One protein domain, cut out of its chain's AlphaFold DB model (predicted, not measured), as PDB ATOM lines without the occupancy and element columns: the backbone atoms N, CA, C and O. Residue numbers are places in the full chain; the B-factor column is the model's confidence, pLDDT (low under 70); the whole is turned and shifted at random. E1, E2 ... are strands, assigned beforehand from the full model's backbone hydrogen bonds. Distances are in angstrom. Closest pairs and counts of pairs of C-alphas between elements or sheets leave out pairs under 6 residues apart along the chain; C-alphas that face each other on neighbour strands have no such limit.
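What this domain is: This is residues 123 to 244 of the 642 residues of an uncharacterized protein of Geothermobacter hydrogeniphilus (UniProt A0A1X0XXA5). Two four-stranded sheets lie face to face as a sandwich, their strands crossed at 41 degrees, with E9 and residues 123 to 124 making a tail at one end. The sheets come close at edges E2 and E3, while edges E6 and E7 are apart, joined by the long loop of residues 201 to 218. The printed part has 122 residues, no named helix and nine strands, E1 to E9 in chain order; 57 residues, under half, are in them, and the class is all strand. Both sheets, E3 E4 E5 E6 and E2 E1 E8 E7, are antiparallel. The whole is compact, with a radius of gyration of the C-alphas of 15.1 A, yet elongated, spanning 55 by 32 by 24 A.

How they stand to each other: E3, residues 152 to 159, E4, 165 to 174, E5, 180 to 189, and E6, 194 to 200, form a strongly twisted meander, each strand the antiparallel neighbour of the one before. N 158 and O 168, 2.8 A, N 171 and O 184, 2.9 A, and N 185 and O 198, 2.8 A, are within hydrogen-bond range. The other sheet runs E2, 145 to 147, E1, 129 to 135, E8, 232 to 236, E7, 219 to 222, with N 147 and O 129, 2.9 A, N 134 and O 233, 2.9 A, and N 220 and O 234, 2.8 A. Between the sheets, the closest C-alphas of E1 and E3 are those of Arg 132 and Val 155, 5.8 A. E9, 241 to 243, pairs with no named strand.

Where its parts are: E4 runs 27.9 A from C-alpha 165 at (24.154, 9.082, 40.146), E5 28.0 A, E1 20.8 A, E3 20.6 A. C-alpha 243 of E9 is at (34.734, 20.532, -4.742).

The domain as a whole: The C-alphas farthest apart, of Gly 163 and Cys 244, are 55.3 A apart. The printed part has no cut. The link E6 to E7 is long. pLDDT is under 70 at 135 to 142, 160 to 164, 202 to 211 and 221 to 231.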
ATOM      1  N   PRO A 123      29.755  21.734  -1.445       74.00
ATOM      2  CA  PRO A 123      30.202  21.013  -0.254       74.00
ATOM      3  C   PRO A 123      30.442  19.530  -0.558       74.00
ATOM      4  O   PRO A 123      29.626  18.885  -1.218       74.00
ATOM      5  N   LEU A 124      31.551  18.982  -0.066       75.94
ATOM      6  CA  LEU A 124      31.890  17.564  -0.168       75.94
ATOM      7  C   LEU A 124      31.828  16.898   1.213       75.94
ATOM      8  O   LEU A 124      32.233  17.523   2.196       75.94
ATOM      9  N   PRO A 125      31.399  15.623   1.299       76.75
ATOM     10  CA  PRO A 125      31.394  14.888   2.557       76.75
ATOM     11  C   PRO A 125      32.827  14.767   3.111       76.75
ATOM     12  O   PRO A 125      33.723  14.269   2.410       76.75
ATOM     13  N   PRO A 126      33.086  15.220   4.350       82.19
ATOM     14  CA  PRO A 126      34.371  15.020   5.006       82.19
ATOM     15  C   PRO A 126      34.628  13.524   5.269       82.19
ATOM     16  O   PRO A 126      33.684  12.768   5.494       82.19
ATOM     17  N   PRO A 127      35.892  13.061   5.264       83.50
ATOM     18  CA  PRO A 127      36.210  11.649   5.505       83.50
ATOM     19  C   PRO A 127      35.963  11.215   6.959       83.50
ATOM     20  O   PRO A 127      35.741  10.037   7.224       83.50
ATOM     21  N   THR A 128      36.009  12.161   7.896       88.38
ATOM     22  CA  THR A 128      35.789  11.952   9.330       88.38
ATOM     23  C   THR A 128      35.056  13.157   9.895       88.38
ATOM     24  O   THR A 128      35.435  14.288   9.587       88.38
ATOM     25  N   CYS A 129      34.064  12.921  10.745       90.38
ATOM     26  CA  CYS A 129      33.377  13.956  11.504       90.38
ATOM     27  C   CYS A 129      34.002  14.077  12.888       90.38
ATOM     28  O   CYS A 129      34.375  13.063  13.486       90.38
ATOM     29  N   SER A 130      34.089  15.294  13.413       89.88
ATOM     30  CA  SER A 130      34.597  15.543  14.754       89.88
ATOM     31  C   SER A 130      33.805  16.621  15.472       89.88
ATOM     32  O   SER A 130      33.346  17.594  14.879       89.88
ATOM     33  N   ALA A 131      33.642  16.431  16.775       87.88
ATOM     34  CA  ALA A 131      32.940  17.359  17.646       87.88
ATOM     35  C   ALA A 131      33.719  17.566  18.939       87.88
ATOM     36  O   ALA A 131      34.508  16.715  19.369       87.88
ATOM     37  N   ARG A 132      33.464  18.709  19.567       86.12
ATOM     38  CA  ARG A 132      33.962  19.058  20.891       86.12
ATOM     39  C   ARG A 132      32.838  19.670  21.716       86.12
ATOM     40  O   ARG A 132      32.026  20.424  21.195       86.12
ATOM     41  N   LEU A 133      32.818  19.342  23.002       81.44
ATOM     42  CA  LEU A 133      31.936  19.954  23.989       81.44
ATOM     43  C   LEU A 133      32.787  20.654  25.047       81.44
ATOM     44  O   LEU A 133      33.623  20.005  25.671       81.44
ATOM     45  N   GLU A 134      32.578  21.948  25.259       76.88
ATOM     46  CA  GLU A 134      33.254  22.742  26.289       76.88
ATOM     47  C   GLU A 134      32.253  23.288  27.316       76.88
ATOM     48  O   GLU A 134      31.106  23.582  26.987       76.88
ATOM     49  N   SER A 135      32.683  23.428  28.575       69.81
ATOM     50  CA  SER A 135      31.859  23.969  29.664       69.81
ATOM     51  C   SER A 135      32.629  25.017  30.473       69.81
ATOM     52  O   SER A 135      33.833  24.880  30.685       69.81
ATOM     53  N   ALA A 136      31.930  26.055  30.941       61.03
ATOM     54  CA  ALA A 136      32.521  27.279  31.493       61.03
ATOM     55  C   ALA A 136      33.088  27.198  32.934       61.03
ATOM     56  O   ALA A 136      33.624  28.190  33.424       61.03
ATOM     57  N   TYR A 137      33.006  26.060  33.637       56.44
ATOM     58  CA  TYR A 137      33.648  25.900  34.960       56.44
ATOM     59  C   TYR A 137      35.042  25.259  34.809       56.44
ATOM     60  O   TYR A 137      35.218  24.311  34.057       56.44
ATOM     61  N   GLY A 138      36.076  25.769  35.477       54.22
ATOM     62  CA  GLY A 138      37.455  25.312  35.255       54.22
ATOM     63  C   GLY A 138      37.680  23.829  35.594       54.22
ATOM     64  O   GLY A 138      37.611  23.456  36.762       54.22
ATOM     65  N   GLY A 139      38.007  23.009  34.583       54.97
ATOM     66  CA  GLY A 139      38.549  21.649  34.757       54.97
ATOM     67  C   GLY A 139      37.828  20.497  34.040       54.97
ATOM     68  O   GLY A 139      38.190  19.338  34.257       54.97
ATOM     69  N   TRP A 140      36.826  20.757  33.196       63.62
ATOM     70  CA  TRP A 140      36.097  19.688  32.496       63.62
ATOM     71  C   TRP A 140      36.912  19.076  31.353       63.62
ATOM     72  O   TRP A 140      37.482  19.783  30.521       63.62
ATOM     73  N   HIS A 141      36.948  17.745  31.294       59.25
ATOM     74  CA  HIS A 141      37.677  17.017  30.261       59.25
ATOM     75  C   HIS A 141      36.773  16.853  29.036       59.25
ATOM     76  O   HIS A 141      35.971  15.922  28.954       59.25
ATOM     77  N   SER A 142      36.884  17.770  28.077       65.44
ATOM     78  CA  SER A 142      36.323  17.548  26.748       65.44
ATOM     79  C   SER A 142      37.097  16.415  26.079       65.44
ATOM     80  O   SER A 142      38.329  16.418  26.053       65.44
ATOM     81  N   THR A 143      36.385  15.403  25.586       70.31
ATOM     82  CA  THR A 143      37.021  14.286  24.883       70.31
ATOM     83  C   THR A 143      36.920  14.580  23.391       70.31
ATOM     84  O   THR A 143      35.805  14.585  22.867       70.31
ATOM     85  N   PRO A 144      38.034  14.875  22.690       72.31
ATOM     86  CA  PRO A 144      37.997  15.012  21.242       72.31
ATOM     87  C   PRO A 144      37.472  13.707  20.657       72.31
ATOM     88  O   PRO A 144      38.022  12.640  20.937       72.31
ATOM     89  N   CYS A 145      36.406  13.784  19.869       84.12
ATOM     90  CA  CYS A 145      35.788  12.601  19.298       84.12
ATOM     91  C   CYS A 145      35.829  12.669  17.779       84.12
ATOM     92  O   CYS A 145      35.675  13.738  17.186       84.12
ATOM     93  N   THR A 146      36.089  11.521  17.158       87.44
ATOM     94  CA  THR A 146      36.082  11.360  15.705       87.44
ATOM     95  C   THR A 146      35.235  10.151  15.343       87.44
ATOM     96  O   THR A 146      35.194   9.164  16.082       87.44
ATOM     97  N   THR A 147      34.517  10.234  14.230       90.44
ATOM     98  CA  THR A 147      33.697   9.136  13.713       90.44
ATOM     99  C   THR A 147      33.560   9.234  12.198       90.44
ATOM    100  O   THR A 147      33.889  10.260  11.602       90.44
ATOM    101  N   ALA A 148      33.118   8.158  11.554       89.12
ATOM    102  CA  ALA A 148      32.765   8.203  10.137       89.12
ATOM    103  C   ALA A 148      31.492   9.057   9.931       89.12
ATOM    104  O   ALA A 148      30.720   9.223  10.879       89.12
ATOM    105  N   PRO A 149      31.227   9.572   8.717       88.31
ATOM    106  CA  PRO A 149      29.943  10.191   8.377       88.31
ATOM    107  C   PRO A 149      28.748   9.345   8.822       88.31
ATOM    108  O   PRO A 149      28.800   8.118   8.765       88.31
ATOM    109  N   GLN A 150      27.684  10.000   9.292       89.88
ATOM    110  CA  GLN A 150      26.510   9.389   9.941       89.88
ATOM    111  C   GLN A 150      26.785   8.680  11.281       89.88
ATOM    112  O   GLN A 150      25.874   8.133  11.909       89.88
ATOM    113  N   GLY A 151      28.037   8.675  11.732       88.94
ATOM    114  CA  GLY A 151      28.459   8.036  12.961       88.94
ATOM    115  C   GLY A 151      28.066   8.815  14.212       88.94
ATOM    116  O   GLY A 151      27.618   9.965  14.184       88.94
ATOM    117  N   ARG A 152      28.268   8.156  15.351       90.81
ATOM    118  CA  ARG A 152      28.145   8.748  16.682       90.81
ATOM    119  C   ARG A 152      29.502   8.725  17.367       90.81
ATOM    120  O   ARG A 152      30.235   7.747  17.212       90.81
ATOM    121  N   CYS A 153      29.842   9.767  18.118       89.06
ATOM    122  CA  CYS A 153      31.025   9.742  18.974       89.06
ATOM    123  C   CYS A 153      30.809  10.440  20.307       89.06
ATOM    124  O   CYS A 153      30.038  11.386  20.432       89.06
ATOM    125  N   GLN A 154      31.476   9.918  21.330       89.25
ATOM    126  CA  GLN A 154      31.363  10.417  22.687       89.25
ATOM    127  C   GLN A 154      32.188  11.695  22.845       89.25
ATOM    128  O   GLN A 154      33.410  11.650  22.751       89.25
ATOM    129  N   VAL A 155      31.518  12.817  23.099       86.00
ATOM    130  CA  VAL A 155      32.146  14.139  23.262       86.00
ATOM    131  C   VAL A 155      32.506  14.447  24.714       86.00
ATOM    132  O   VAL A 155      33.361  15.298  24.967       86.00
ATOM    133  N   ALA A 156      31.887  13.755  25.680       82.56
ATOM    134  CA  ALA A 156      32.243  13.888  27.090       82.56
ATOM    135  C   ALA A 156      31.858  12.668  27.950       82.56
ATOM    136  O   ALA A 156      30.897  11.953  27.650       82.56
ATOM    137  N   ASP A 157      32.602  12.456  29.040       82.31
ATOM    138  CA  ASP A 157      32.387  11.415  30.056       82.31
ATOM    139  C   ASP A 157      32.583  11.973  31.467       82.31
ATOM    140  O   ASP A 157      33.613  12.581  31.752       82.31
ATOM    141  N   TRP A 158      31.607  11.778  32.343       76.25
ATOM    142  CA  TRP A 158      31.521  12.489  33.613       76.25
ATOM    143  C   TRP A 158      31.293  11.511  34.760       76.25
ATOM    144  O   TRP A 158      30.173  11.033  34.906       76.25
ATOM    145  N   PRO A 159      32.285  11.210  35.611       73.06
ATOM    146  CA  PRO A 159      32.059  10.444  36.834       73.06
ATOM    147  C   PRO A 159      31.508  11.337  37.965       73.06
ATOM    148  O   PRO A 159      32.038  12.415  38.225       73.06
ATOM    149  N   PHE A 160      30.479  10.878  38.685       69.94
ATOM    150  CA  PHE A 160      29.910  11.572  39.850       69.94
ATOM    151  C   PHE A 160      30.371  10.924  41.158       69.94
ATOM    152  O   PHE A 160      30.152   9.737  41.397       69.94
ATOM    153  N   LEU A 161      30.998  11.723  42.029       60.00
ATOM    154  CA  LEU A 161      31.542  11.255  43.311       60.00
ATOM    155  C   LEU A 161      30.530  11.351  44.473       60.00
ATOM    156  O   LEU A 161      30.654  10.617  45.454       60.00
ATOM    157  N   TYR A 162      29.488  12.184  44.355       57.09
ATOM    158  CA  TYR A 162      28.484  12.425  45.403       57.09
ATOM    159  C   TYR A 162      27.053  12.428  44.832       57.09
ATOM    160  O   TYR A 162      26.819  12.976  43.760       57.09
ATOM    161  N   GLY A 163      26.097  11.826  45.557       64.25
ATOM    162  CA  GLY A 163      24.695  11.664  45.127       64.25
ATOM    163  C   GLY A 163      24.347  10.258  44.588       64.25
ATOM    164  O   GLY A 163      25.197   9.363  44.617       64.25
ATOM    165  N   PRO A 164      23.090  10.027  44.141       64.31
ATOM    166  CA  PRO A 164      22.606   8.716  43.675       64.31
ATOM    167  C   PRO A 164      23.092   8.322  42.264       64.31
ATOM    168  O   PRO A 164      23.018   7.151  41.891       64.31
ATOM    169  N   LEU A 165      23.612   9.281  41.493       70.62
ATOM    170  CA  LEU A 165      24.154   9.082  40.146       70.62
ATOM    171  C   LEU A 165      25.658   8.784  40.198       70.62
ATOM    172  O   LEU A 165      26.350   9.229  41.112       70.62
ATOM    173  N   SER A 166      26.161   8.033  39.219       75.44
ATOM    174  CA  SER A 166      27.564   7.600  39.154       75.44
ATOM    175  C   SER A 166      28.308   8.078  37.912       75.44
ATOM    176  O   SER A 166      29.518   8.290  37.987       75.44
ATOM    177  N   ARG A 167      27.616   8.264  36.777       81.62
ATOM    178  CA  ARG A 167      28.241   8.655  35.508       81.62
ATOM    179  C   ARG A 167      27.267   9.362  34.559       81.62
ATOM    180  O   ARG A 167      26.103   8.977  34.495       81.62
ATOM    181  N   GLY A 168      27.741  10.349  33.805       80.88
ATOM    182  CA  GLY A 168      27.036  11.012  32.706       80.88
ATOM    183  C   GLY A 168      27.852  10.936  31.415       80.88
ATOM    184  O   GLY A 168      29.039  11.245  31.418       80.88
ATOM    185  N   VAL A 169      27.243  10.513  30.311       85.06
ATOM    186  CA  VAL A 169      27.920  10.357  29.013       85.06
ATOM    187  C   VAL A 169      27.197  11.176  27.955       85.06
ATOM    188  O   VAL A 169      25.975  11.093  27.860       85.06
ATOM    189  N   TYR A 170      27.952  11.929  27.151       85.38
ATOM    190  CA  TYR A 170      27.428  12.740  26.051       85.38
ATOM    191  C   TYR A 170      27.945  12.228  24.713       85.38
ATOM    192  O   TYR A 170      29.154  12.106  24.514       85.38
ATOM    193  N   VAL A 171      27.032  11.960  23.785       87.81
ATOM    194  CA  VAL A 171      27.334  11.400  22.466       87.81
ATOM    195  C   VAL A 171      26.790  12.317  21.379       87.81
ATOM    196  O   VAL A 171      25.584  12.530  21.301       87.81
ATOM    197  N   ALA A 172      27.676  12.842  20.536       88.81
ATOM    198  CA  ALA A 172      27.335  13.580  19.329       88.81
ATOM    199  C   ALA A 172      26.933  12.621  18.205       88.81
ATOM    200  O   ALA A 172      27.559  11.573  18.024       88.81
ATOM    201  N   GLN A 173      25.920  12.996  17.430       90.38
ATOM    202  CA  GLN A 173      25.526  12.318  16.199       90.38
ATOM    203  C   GLN A 173      25.748  13.241  15.003       90.38
ATOM    204  O   GLN A 173      25.439  14.429  15.074       90.38
ATOM    205  N   PHE A 174      26.227  12.674  13.897       91.69
ATOM    206  CA  PHE A 174      26.441  13.389  12.643       91.69
ATOM    207  C   PHE A 174      25.529  12.881  11.524       91.69
ATOM    208  O   PHE A 174      24.994  11.775  11.611       91.69
ATOM    209  N   ASP A 175      25.370  13.672  10.465       90.25
ATOM    210  CA  ASP A 175      24.809  13.229   9.184       90.25
ATOM    211  C   ASP A 175      25.906  12.823   8.173       90.25
ATOM    212  O   ASP A 175      27.083  12.679   8.516       90.25
ATOM    213  N   SER A 176      25.529  12.598   6.908       87.19
ATOM    214  CA  SER A 176      26.456  12.205   5.836       87.19
ATOM    215  C   SER A 176      27.417  13.306   5.384       87.19
ATOM    216  O   SER A 176      28.396  12.997   4.710       87.19
ATOM    217  N   LEU A 177      27.162  14.567   5.733       85.81
ATOM    218  CA  LEU A 177      28.040  15.707   5.459       85.81
ATOM    219  C   LEU A 177      28.832  16.131   6.702       85.81
ATOM    220  O   LEU A 177      29.508  17.157   6.680       85.81
ATOM    221  N   CYS A 178      28.787  15.320   7.762       90.25
ATOM    222  CA  CYS A 178      29.356  15.641   9.061       90.25
ATOM    223  C   CYS A 178      28.777  16.906   9.693       90.25
ATOM    224  O   CYS A 178      29.454  17.537  10.504       90.25
ATOM    225  N   ASN A 179      27.528  17.261   9.392       89.25
ATOM    226  CA  ASN A 179      26.830  18.230  10.220       89.25
ATOM    227  C   ASN A 179      26.486  17.550  11.549       89.25
ATOM    228  O   ASN A 179      25.993  16.418  11.568       89.25
ATOM    229  N   TRP A 180      26.787  18.204  12.665       87.38
ATOM    230  CA  TRP A 180      26.459  17.699  13.993       87.38
ATOM    231  C   TRP A 180      24.958  17.886  14.190       87.38
ATOM    232  O   TRP A 180      24.506  19.012  14.312       87.38
ATOM    233  N   VAL A 181      24.176  16.803  14.178       88.00
ATOM    234  CA  VAL A 181      22.702  16.864  14.158       88.00
ATOM    235  C   VAL A 181      22.055  16.812  15.538       88.00
ATOM    236  O   VAL A 181      20.941  17.296  15.710       88.00
ATOM    237  N   SER A 182      22.697  16.167  16.512       85.44
ATOM    238  CA  SER A 182      22.141  16.032  17.858       85.44
ATOM    239  C   SER A 182      23.189  15.612  18.878       85.44
ATOM    240  O   SER A 182      24.266  15.109  18.537       85.44
ATOM    241  N   VAL A 183      22.853  15.780  20.153       84.50
ATOM    242  CA  VAL A 183      23.618  15.226  21.271       84.50
ATOM    243  C   VAL A 183      22.700  14.425  22.187       84.50
ATOM    244  O   VAL A 183      21.639  14.890  22.598       84.50
ATOM    245  N   THR A 184      23.099  13.203  22.521       86.06
ATOM    246  CA  THR A 184      22.406  12.364  23.501       86.06
ATOM    247  C   THR A 184      23.184  12.374  24.809       86.06
ATOM    248  O   THR A 184      24.368  12.040  24.814       86.06
ATOM    249  N   SER A 185      22.525  12.733  25.911       83.50
ATOM    250  CA  SER A 185      23.042  12.566  27.266       83.50
ATOM    251  C   SER A 185      22.421  11.335  27.922       83.50
ATOM    252  O   SER A 185      21.214  11.104  27.836       83.50
ATOM    253  N   THR A 186      23.245  10.533  28.586       85.62
ATOM    254  CA  THR A 186      22.802   9.360  29.343       85.62
ATOM    255  C   THR A 186      23.378   9.406  30.746       85.62
ATOM    256  O   THR A 186      24.590   9.531  30.924       85.62
ATOM    257  N   TRP A 187      22.503   9.268  31.736       83.44
ATOM    258  CA  TRP A 187      22.829   9.271  33.157       83.44
ATOM    259  C   TRP A 187      22.719   7.860  33.718       83.44
ATOM    260  O   TRP A 187      21.735   7.167  33.464       83.44
ATOM    261  N   TYR A 188      23.706   7.446  34.507       85.12
ATOM    262  CA  TYR A 188      23.797   6.108  35.089       85.12
ATOM    263  C   TYR A 188      23.725   6.163  36.621       85.12
ATOM    264  O   TYR A 188      24.319   7.038  37.259       85.12
ATOM    265  N   ASN A 189      23.018   5.203  37.215       84.38
ATOM    266  CA  ASN A 189      22.994   4.948  38.657       84.38
ATOM    267  C   ASN A 189      24.304   4.273  39.118       84.38
ATOM    268  O   ASN A 189      25.090   3.783  38.303       84.38
ATOM    269  N   ARG A 190      24.570   4.208  40.432       79.19
ATOM    270  CA  ARG A 190      25.768   3.520  40.981       79.19
ATOM    271  C   ARG A 190      25.865   2.026  40.667       79.19
ATOM    272  O   ARG A 190      26.974   1.506  40.651       79.19
ATOM    273  N   ASP A 191      24.748   1.359  40.404       81.88
ATOM    274  CA  ASP A 191      24.711  -0.047  39.980       81.88
ATOM    275  C   ASP A 191      24.972  -0.236  38.470       81.88
ATOM    276  O   ASP A 191      24.992  -1.364  37.984       81.88
ATOM    277  N   GLY A 192      25.183   0.858  37.726       79.62
ATOM    278  CA  GLY A 192      25.399   0.852  36.280       79.62
ATOM    279  C   GLY A 192      24.114   0.829  35.448       79.62
ATOM    280  O   GLY A 192      24.198   0.903  34.222       79.62
ATOM    281  N   SER A 193      22.931   0.771  36.071       85.81
ATOM    282  CA  SER A 193      21.662   0.895  35.346       85.81
ATOM    283  C   SER A 193      21.480   2.313  34.797       85.81
ATOM    284  O   SER A 193      21.904   3.301  35.407       85.81
ATOM    285  N   VAL A 194      20.855   2.429  33.623       86.00
ATOM    286  CA  VAL A 194      20.513   3.733  33.042       86.00
ATOM    287  C   VAL A 194      19.424   4.373  33.897       86.00
ATOM    288  O   VAL A 194      18.340   3.817  34.051       86.00
ATOM    289  N   ASN A 195      19.716   5.550  34.440       86.56
ATOM    290  CA  ASN A 195      18.756   6.370  35.164       86.56
ATOM    291  C   ASN A 195      17.839   7.112  34.184       86.56
ATOM    292  O   ASN A 195      16.618   7.023  34.270       86.56
ATOM    293  N   SER A 196      18.437   7.831  33.232       83.62
ATOM    294  CA  SER A 196      17.715   8.610  32.229       83.62
ATOM    295  C   SER A 196      18.557   8.807  30.975       83.62
ATOM    296  O   SER A 196      19.787   8.758  31.007       83.62
ATOM    297  N   THR A 197      17.891   8.989  29.838       84.38
ATOM    298  CA  THR A 197      18.527   9.344  28.566       84.38
ATOM    299  C   THR A 197      17.721  10.448  27.906       84.38
ATOM    300  O   THR A 197      16.513  10.301  27.731       84.38
ATOM    301  N   SER A 198      18.400  11.522  27.516       81.00
ATOM    302  CA  SER A 198      17.808  12.680  26.853       81.00
ATOM    303  C   SER A 198      18.550  12.938  25.551       81.00
ATOM    304  O   SER A 198      19.775  12.951  25.529       81.00
ATOM    305  N   THR A 199      17.824  13.129  24.450       81.50
ATOM    306  CA  THR A 199      18.426  13.538  23.174       81.50
ATOM    307  C   THR A 199      17.996  14.954  22.859       81.50
ATOM    308  O   THR A 199      16.807  15.254  22.839       81.50
ATOM    309  N   TYR A 200      18.980  15.805  22.613       74.62
ATOM    310  CA  TYR A 200      18.797  17.202  22.281       74.62
ATOM    311  C   TYR A 200      19.067  17.355  20.788       74.62
ATOM    312  O   TYR A 200      20.192  17.165  20.324       74.62
ATOM    313  N   THR A 201      18.003  17.631  20.039       70.94
ATOM    314  CA  THR A 201      18.040  17.922  18.598       70.94
ATOM    315  C   THR A 201      17.807  19.400  18.309       70.94
ATOM    316  O   THR A 201      18.118  19.851  17.221       70.94
ATOM    317  N   ASP A 202      17.245  20.140  19.264       63.03
ATOM    318  CA  ASP A 202      16.942  21.563  19.147       63.03
ATOM    319  C   ASP A 202      16.631  22.075  20.561       63.03
ATOM    320  O   ASP A 202      15.633  21.647  21.151       63.03
ATOM    321  N   TYR A 203      17.500  22.869  21.197       52.28
ATOM    322  CA  TYR A 203      17.120  23.436  22.495       52.28
ATOM    323  C   TYR A 203      17.793  24.764  22.848       52.28
ATOM    324  O   TYR A 203      18.825  24.805  23.518       52.28
ATOM    325  N   ASN A 204      17.086  25.848  22.530       51.88
ATOM    326  CA  ASN A 204      16.908  26.975  23.439       51.88
ATOM    327  C   ASN A 204      15.494  27.556  23.241       51.88
ATOM    328  O   ASN A 204      15.118  27.892  22.125       51.88
ATOM    329  N   GLN A 205      14.691  27.685  24.304       50.50
ATOM    330  CA  GLN A 205      13.377  28.353  24.214       50.50
ATOM    331  C   GLN A 205      13.478  29.891  24.266       50.50
ATOM    332  O   GLN A 205      12.475  30.563  24.046       50.50
ATOM    333  N   ASN A 206      14.666  30.451  24.529       51.25
ATOM    334  CA  ASN A 206      14.866  31.883  24.780       51.25
ATOM    335  C   ASN A 206      15.919  32.567  23.872       51.25
ATOM    336  O   ASN A 206      16.167  33.753  24.062       51.25
ATOM    337  N   ASP A 207      16.514  31.881  22.884       50.66
ATOM    338  CA  ASP A 207      17.343  32.497  21.824       50.66
ATOM    339  C   ASP A 207      17.273  31.647  20.532       50.66
ATOM    340  O   ASP A 207      17.752  30.512  20.541       50.66
ATOM    341  N   PRO A 208      16.657  32.136  19.439       52.62
ATOM    342  CA  PRO A 208      16.437  31.371  18.208       52.62
ATOM    343  C   PRO A 208      17.604  31.399  17.202       52.62
ATOM    344  O   PRO A 208      17.417  30.973  16.064       52.62
ATOM    345  N   THR A 209      18.781  31.932  17.546       52.59
ATOM    346  CA  THR A 209      19.818  32.210  16.529       52.59
ATOM    347  C   THR A 209      20.839  31.096  16.270       52.59
ATOM    348  O   THR A 209      21.597  31.215  15.310       52.59
ATOM    349  N   GLN A 210      20.843  29.993  17.029       54.91
ATOM    350  CA  GLN A 210      21.685  28.820  16.737       54.91
ATOM    351  C   GLN A 210      20.978  27.512  17.116       54.91
ATOM    352  O   GLN A 210      20.695  27.266  18.288       54.91
ATOM    353  N   SER A 211      20.726  26.662  16.123       67.12
ATOM    354  CA  SER A 211      20.143  25.326  16.278       67.12
ATOM    355  C   SER A 211      20.978  24.286  15.534       67.12
ATOM    356  O   SER A 211      21.674  24.593  14.566       67.12
ATOM    357  N   PHE A 212      20.930  23.038  16.005       70.00
ATOM    358  CA  PHE A 212      21.449  21.919  15.228       70.00
ATOM    359  C   PHE A 212      20.632  21.794  13.916       70.00
ATOM    360  O   PHE A 212      19.421  22.019  13.928       70.00
ATOM    361  N   PRO A 213      21.251  21.407  12.789       80.44
ATOM    362  CA  PRO A 213      22.590  20.850  12.713       80.44
ATOM    363  C   PRO A 213      23.695  21.911  12.580       80.44
ATOM    364  O   PRO A 213      23.581  22.816  11.765       80.44
ATOM    365  N   LEU A 214      24.789  21.759  13.335       82.38
ATOM    366  CA  LEU A 214      25.977  22.610  13.180       82.38
ATOM    367  C   LEU A 214      26.799  22.102  12.000       82.38
ATOM    368  O   LEU A 214      27.219  20.937  12.007       82.38
ATOM    369  N   ALA A 215      27.059  22.944  11.006       83.94
ATOM    370  CA  ALA A 215      27.931  22.595   9.893       83.94
ATOM    371  C   ALA A 215      29.402  22.474  10.351       83.94
ATOM    372  O   ALA A 215      29.772  22.988  11.408       83.94
ATOM    373  N   PRO A 216      30.271  21.777   9.597       86.19
ATOM    374  CA  PRO A 216      31.711  21.754   9.855       86.19
ATOM    375  C   PRO A 216      32.293  23.163  10.082       86.19
ATOM    376  O   PRO A 216      32.233  24.008   9.191       86.19
ATOM    377  N   GLY A 217      32.873  23.406  11.259       80.75
ATOM    378  CA  GLY A 217      33.448  24.692  11.663       80.75
ATOM    379  C   GLY A 217      32.502  25.631  12.420       80.75
ATOM    380  O   GLY A 217      32.951  26.693  12.843       80.75
ATOM    381  N   GLU A 218      31.231  25.266  12.601       83.75
ATOM    382  CA  GLU A 218      30.265  26.065  13.361       83.75
ATOM    383  C   GLU A 218      30.237  25.702  14.854       83.75
ATOM    384  O   GLU A 218      30.411  24.543  15.253       83.75
ATOM    385  N   ASP A 219      29.955  26.724  15.663       80.38
ATOM    386  CA  ASP A 219      29.748  26.642  17.105       80.38
ATOM    387  C   ASP A 219      28.267  26.854  17.443       80.38
ATOM    388  O   ASP A 219      27.596  27.695  16.847       80.38
ATOM    389  N   GLY A 220      27.783  26.111  18.436       74.56
ATOM    390  CA  GLY A 220      26.464  26.229  19.046       74.56
ATOM    391  C   GLY A 220      26.577  26.359  20.563       74.56
ATOM    392  O   GLY A 220      27.486  25.799  21.175       74.56
ATOM    393  N   THR A 221      25.644  27.051  21.216       68.75
ATOM    394  CA  THR A 221      25.594  27.124  22.689       68.75
ATOM    395  C   THR A 221      24.240  26.660  23.216       68.75
ATOM    396  O   THR A 221      23.211  26.954  22.615       68.75
ATOM    397  N   ALA A 222      24.216  25.935  24.340       62.66
ATOM    398  CA  ALA A 222      22.970  25.619  25.045       62.66
ATOM    399  C   ALA A 222      23.003  26.106  26.497       62.66
ATOM    400  O   ALA A 222      24.009  25.971  27.204       62.66
ATOM    401  N   TRP A 223      21.860  26.636  26.938       55.28
ATOM    402  CA  TRP A 223      21.646  27.173  28.278       55.28
ATOM    403  C   TRP A 223      20.827  26.202  29.128       55.28
ATOM    404  O   TRP A 223      19.803  25.678  28.689       55.28
ATOM    405  N   SER A 224      21.270  25.976  30.365       52.38
ATOM    406  CA  SER A 224      20.461  25.295  31.377       52.38
ATOM    407  C   SER A 224      19.453  26.273  31.984       52.38
ATOM    408  O   SER A 224      19.764  27.445  32.181       52.38
ATOM    409  N   THR A 225      18.250  25.797  32.313       50.31
ATOM    410  CA  THR A 225      17.243  26.573  33.062       50.31
ATOM    411  C   THR A 225      17.543  26.651  34.561       50.31
ATOM    412  O   THR A 225      16.881  27.396  35.282       50.31
ATOM    413  N   ASP A 226      18.549  25.911  35.035       53.81
ATOM    414  CA  ASP A 226      19.097  26.040  36.380       53.81
ATOM    415  C   ASP A 226      20.152  27.167  36.401       53.81
ATOM    416  O   ASP A 226      21.196  27.023  35.758       53.81
ATOM    417  N   PRO A 227      19.935  28.271  37.143       54.09
ATOM    418  CA  PRO A 227      20.877  29.391  37.222       54.09
ATOM    419  C   PRO A 227      22.221  29.035  37.882       54.09
ATOM    420  O   PRO A 227      23.133  29.860  37.885       54.09
ATOM    421  N   SER A 228      22.360  27.829  38.441       55.16
ATOM    422  CA  SER A 228      23.615  27.300  38.982       55.16
ATOM    423  C   SER A 228      24.361  26.350  38.031       55.16
ATOM    424  O   SER A 228      25.486  25.944  38.331       55.16
ATOM    425  N   ALA A 229      23.783  26.021  36.871       58.12
ATOM    426  CA  ALA A 229      24.388  25.124  35.891       58.12
ATOM    427  C   ALA A 229      25.201  25.892  34.821       58.12
ATOM    428  O   ALA A 229      24.765  26.940  34.345       58.12
ATOM    429  N   PRO A 230      26.380  25.384  34.410       63.06
ATOM    430  CA  PRO A 230      27.267  26.087  33.485       63.06
ATOM    431  C   PRO A 230      26.768  26.046  32.033       63.06
ATOM    432  O   PRO A 230      26.203  25.047  31.583       63.06
ATOM    433  N   THR A 231      27.062  27.106  31.272       68.56
ATOM    434  CA  THR A 231      26.860  27.155  29.816       68.56
ATOM    435  C   THR A 231      27.705  26.086  29.124       68.56
ATOM    436  O   THR A 231      28.862  25.856  29.502       68.56
ATOM    437  N   GLN A 232      27.120  25.436  28.116       73.81
ATOM    438  CA  GLN A 232      27.787  24.428  27.296       73.81
ATOM    439  C   GLN A 232      27.930  24.926  25.858       73.81
ATOM    440  O   GLN A 232      26.950  25.370  25.259       73.81
ATOM    441  N   THR A 233      29.139  24.812  25.313       78.31
ATOM    442  CA  THR A 233      29.465  25.153  23.925       78.31
ATOM    443  C   THR A 233      29.744  23.874  23.145       78.31
ATOM    444  O   THR A 233      30.622  23.089  23.507       78.31
ATOM    445  N   TYR A 234      28.981  23.664  22.083       80.50
ATOM    446  CA  TYR A 234      29.093  22.559  21.143       80.50
ATOM    447  C   TYR A 234      29.805  23.072  19.894       80.50
ATOM    448  O   TYR A 234      29.267  23.912  19.188       80.50
ATOM    449  N   THR A 235      30.994  22.563  19.596       84.44
ATOM    450  CA  THR A 235      31.746  22.920  18.386       84.44
ATOM    451  C   THR A 235      31.820  21.739  17.433       84.44
ATOM    452  O   THR A 235      32.377  20.688  17.780       84.44
ATOM    453  N   ASN A 236      31.330  21.905  16.204       88.19
ATOM    454  CA  ASN A 236      31.626  20.962  15.134       88.19
ATOM    455  C   ASN A 236      33.030  21.254  14.591       88.19
ATOM    456  O   ASN A 236      33.233  22.125  13.754       88.19
ATOM    457  N   THR A 237      34.026  20.509  15.065       85.81
ATOM    458  CA  THR A 237      35.435  20.714  14.690       85.81
ATOM    459  C   THR A 237      35.798  20.091  13.340       85.81
ATOM    460  O   THR A 237      36.975  20.088  12.964       85.81
ATOM    461  N   THR A 238      34.821  19.533  12.617       87.06
ATOM    462  CA  THR A 238      35.056  18.916  11.313       87.06
ATOM    463  C   THR A 238      35.634  19.945  10.340       87.06
ATOM    464  O   THR A 238      35.147  21.067  10.243       87.06
ATOM    465  N   GLN A 239      36.672  19.567   9.589       82.31
ATOM    466  CA  GLN A 239      37.240  20.427   8.550       82.31
ATOM    467  C   GLN A 239      36.312  20.444   7.319       82.31
ATOM    468  O   GLN A 239      36.097  19.375   6.730       82.31
ATOM    469  N   PRO A 240      35.773  21.606   6.898       77.12
ATOM    470  CA  PRO A 240      34.925  21.682   5.714       77.12
ATOM    471  C   PRO A 240      35.714  21.295   4.455       77.12
ATOM    472  O   PRO A 240      36.886  21.646   4.296       77.12
ATOM    473  N   ARG A 241      35.074  20.560   3.539       80.62
ATOM    474  CA  ARG A 241      35.644  20.209   2.230       80.62
ATOM    475  C   ARG A 241      34.739  20.705   1.116       80.62
ATOM    476  O   ARG A 241      33.523  20.572   1.193       80.62
ATOM    477  N   TYR A 242      35.356  21.220   0.058       81.38
ATOM    478  CA  TYR A 242      34.673  21.773  -1.107       81.38
ATOM    479  C   TYR A 242      35.243  21.188  -2.402       81.38
ATOM    480  O   TYR A 242      36.435  20.879  -2.475       81.38
ATOM    481  N   GLY A 243      34.389  21.030  -3.412       81.00
ATOM    482  CA  GLY A 243      34.734  20.532  -4.742       81.00
ATOM    483  C   GLY A 243      34.331  21.501  -5.852       81.00
ATOM    484  O   GLY A 243      33.460  22.348  -5.660       81.00
ATOM    485  N   CYS A 244      34.960  21.350  -7.020       82.88
ATOM    486  CA  CYS A 244      34.648  22.117  -8.227       82.88
ATOM    487  C   CYS A 244      34.155  21.209  -9.369       82.88
ATOM    488  O   CYS A 244      34.546  20.038  -9.426       82.88
TER     489      CYS A 244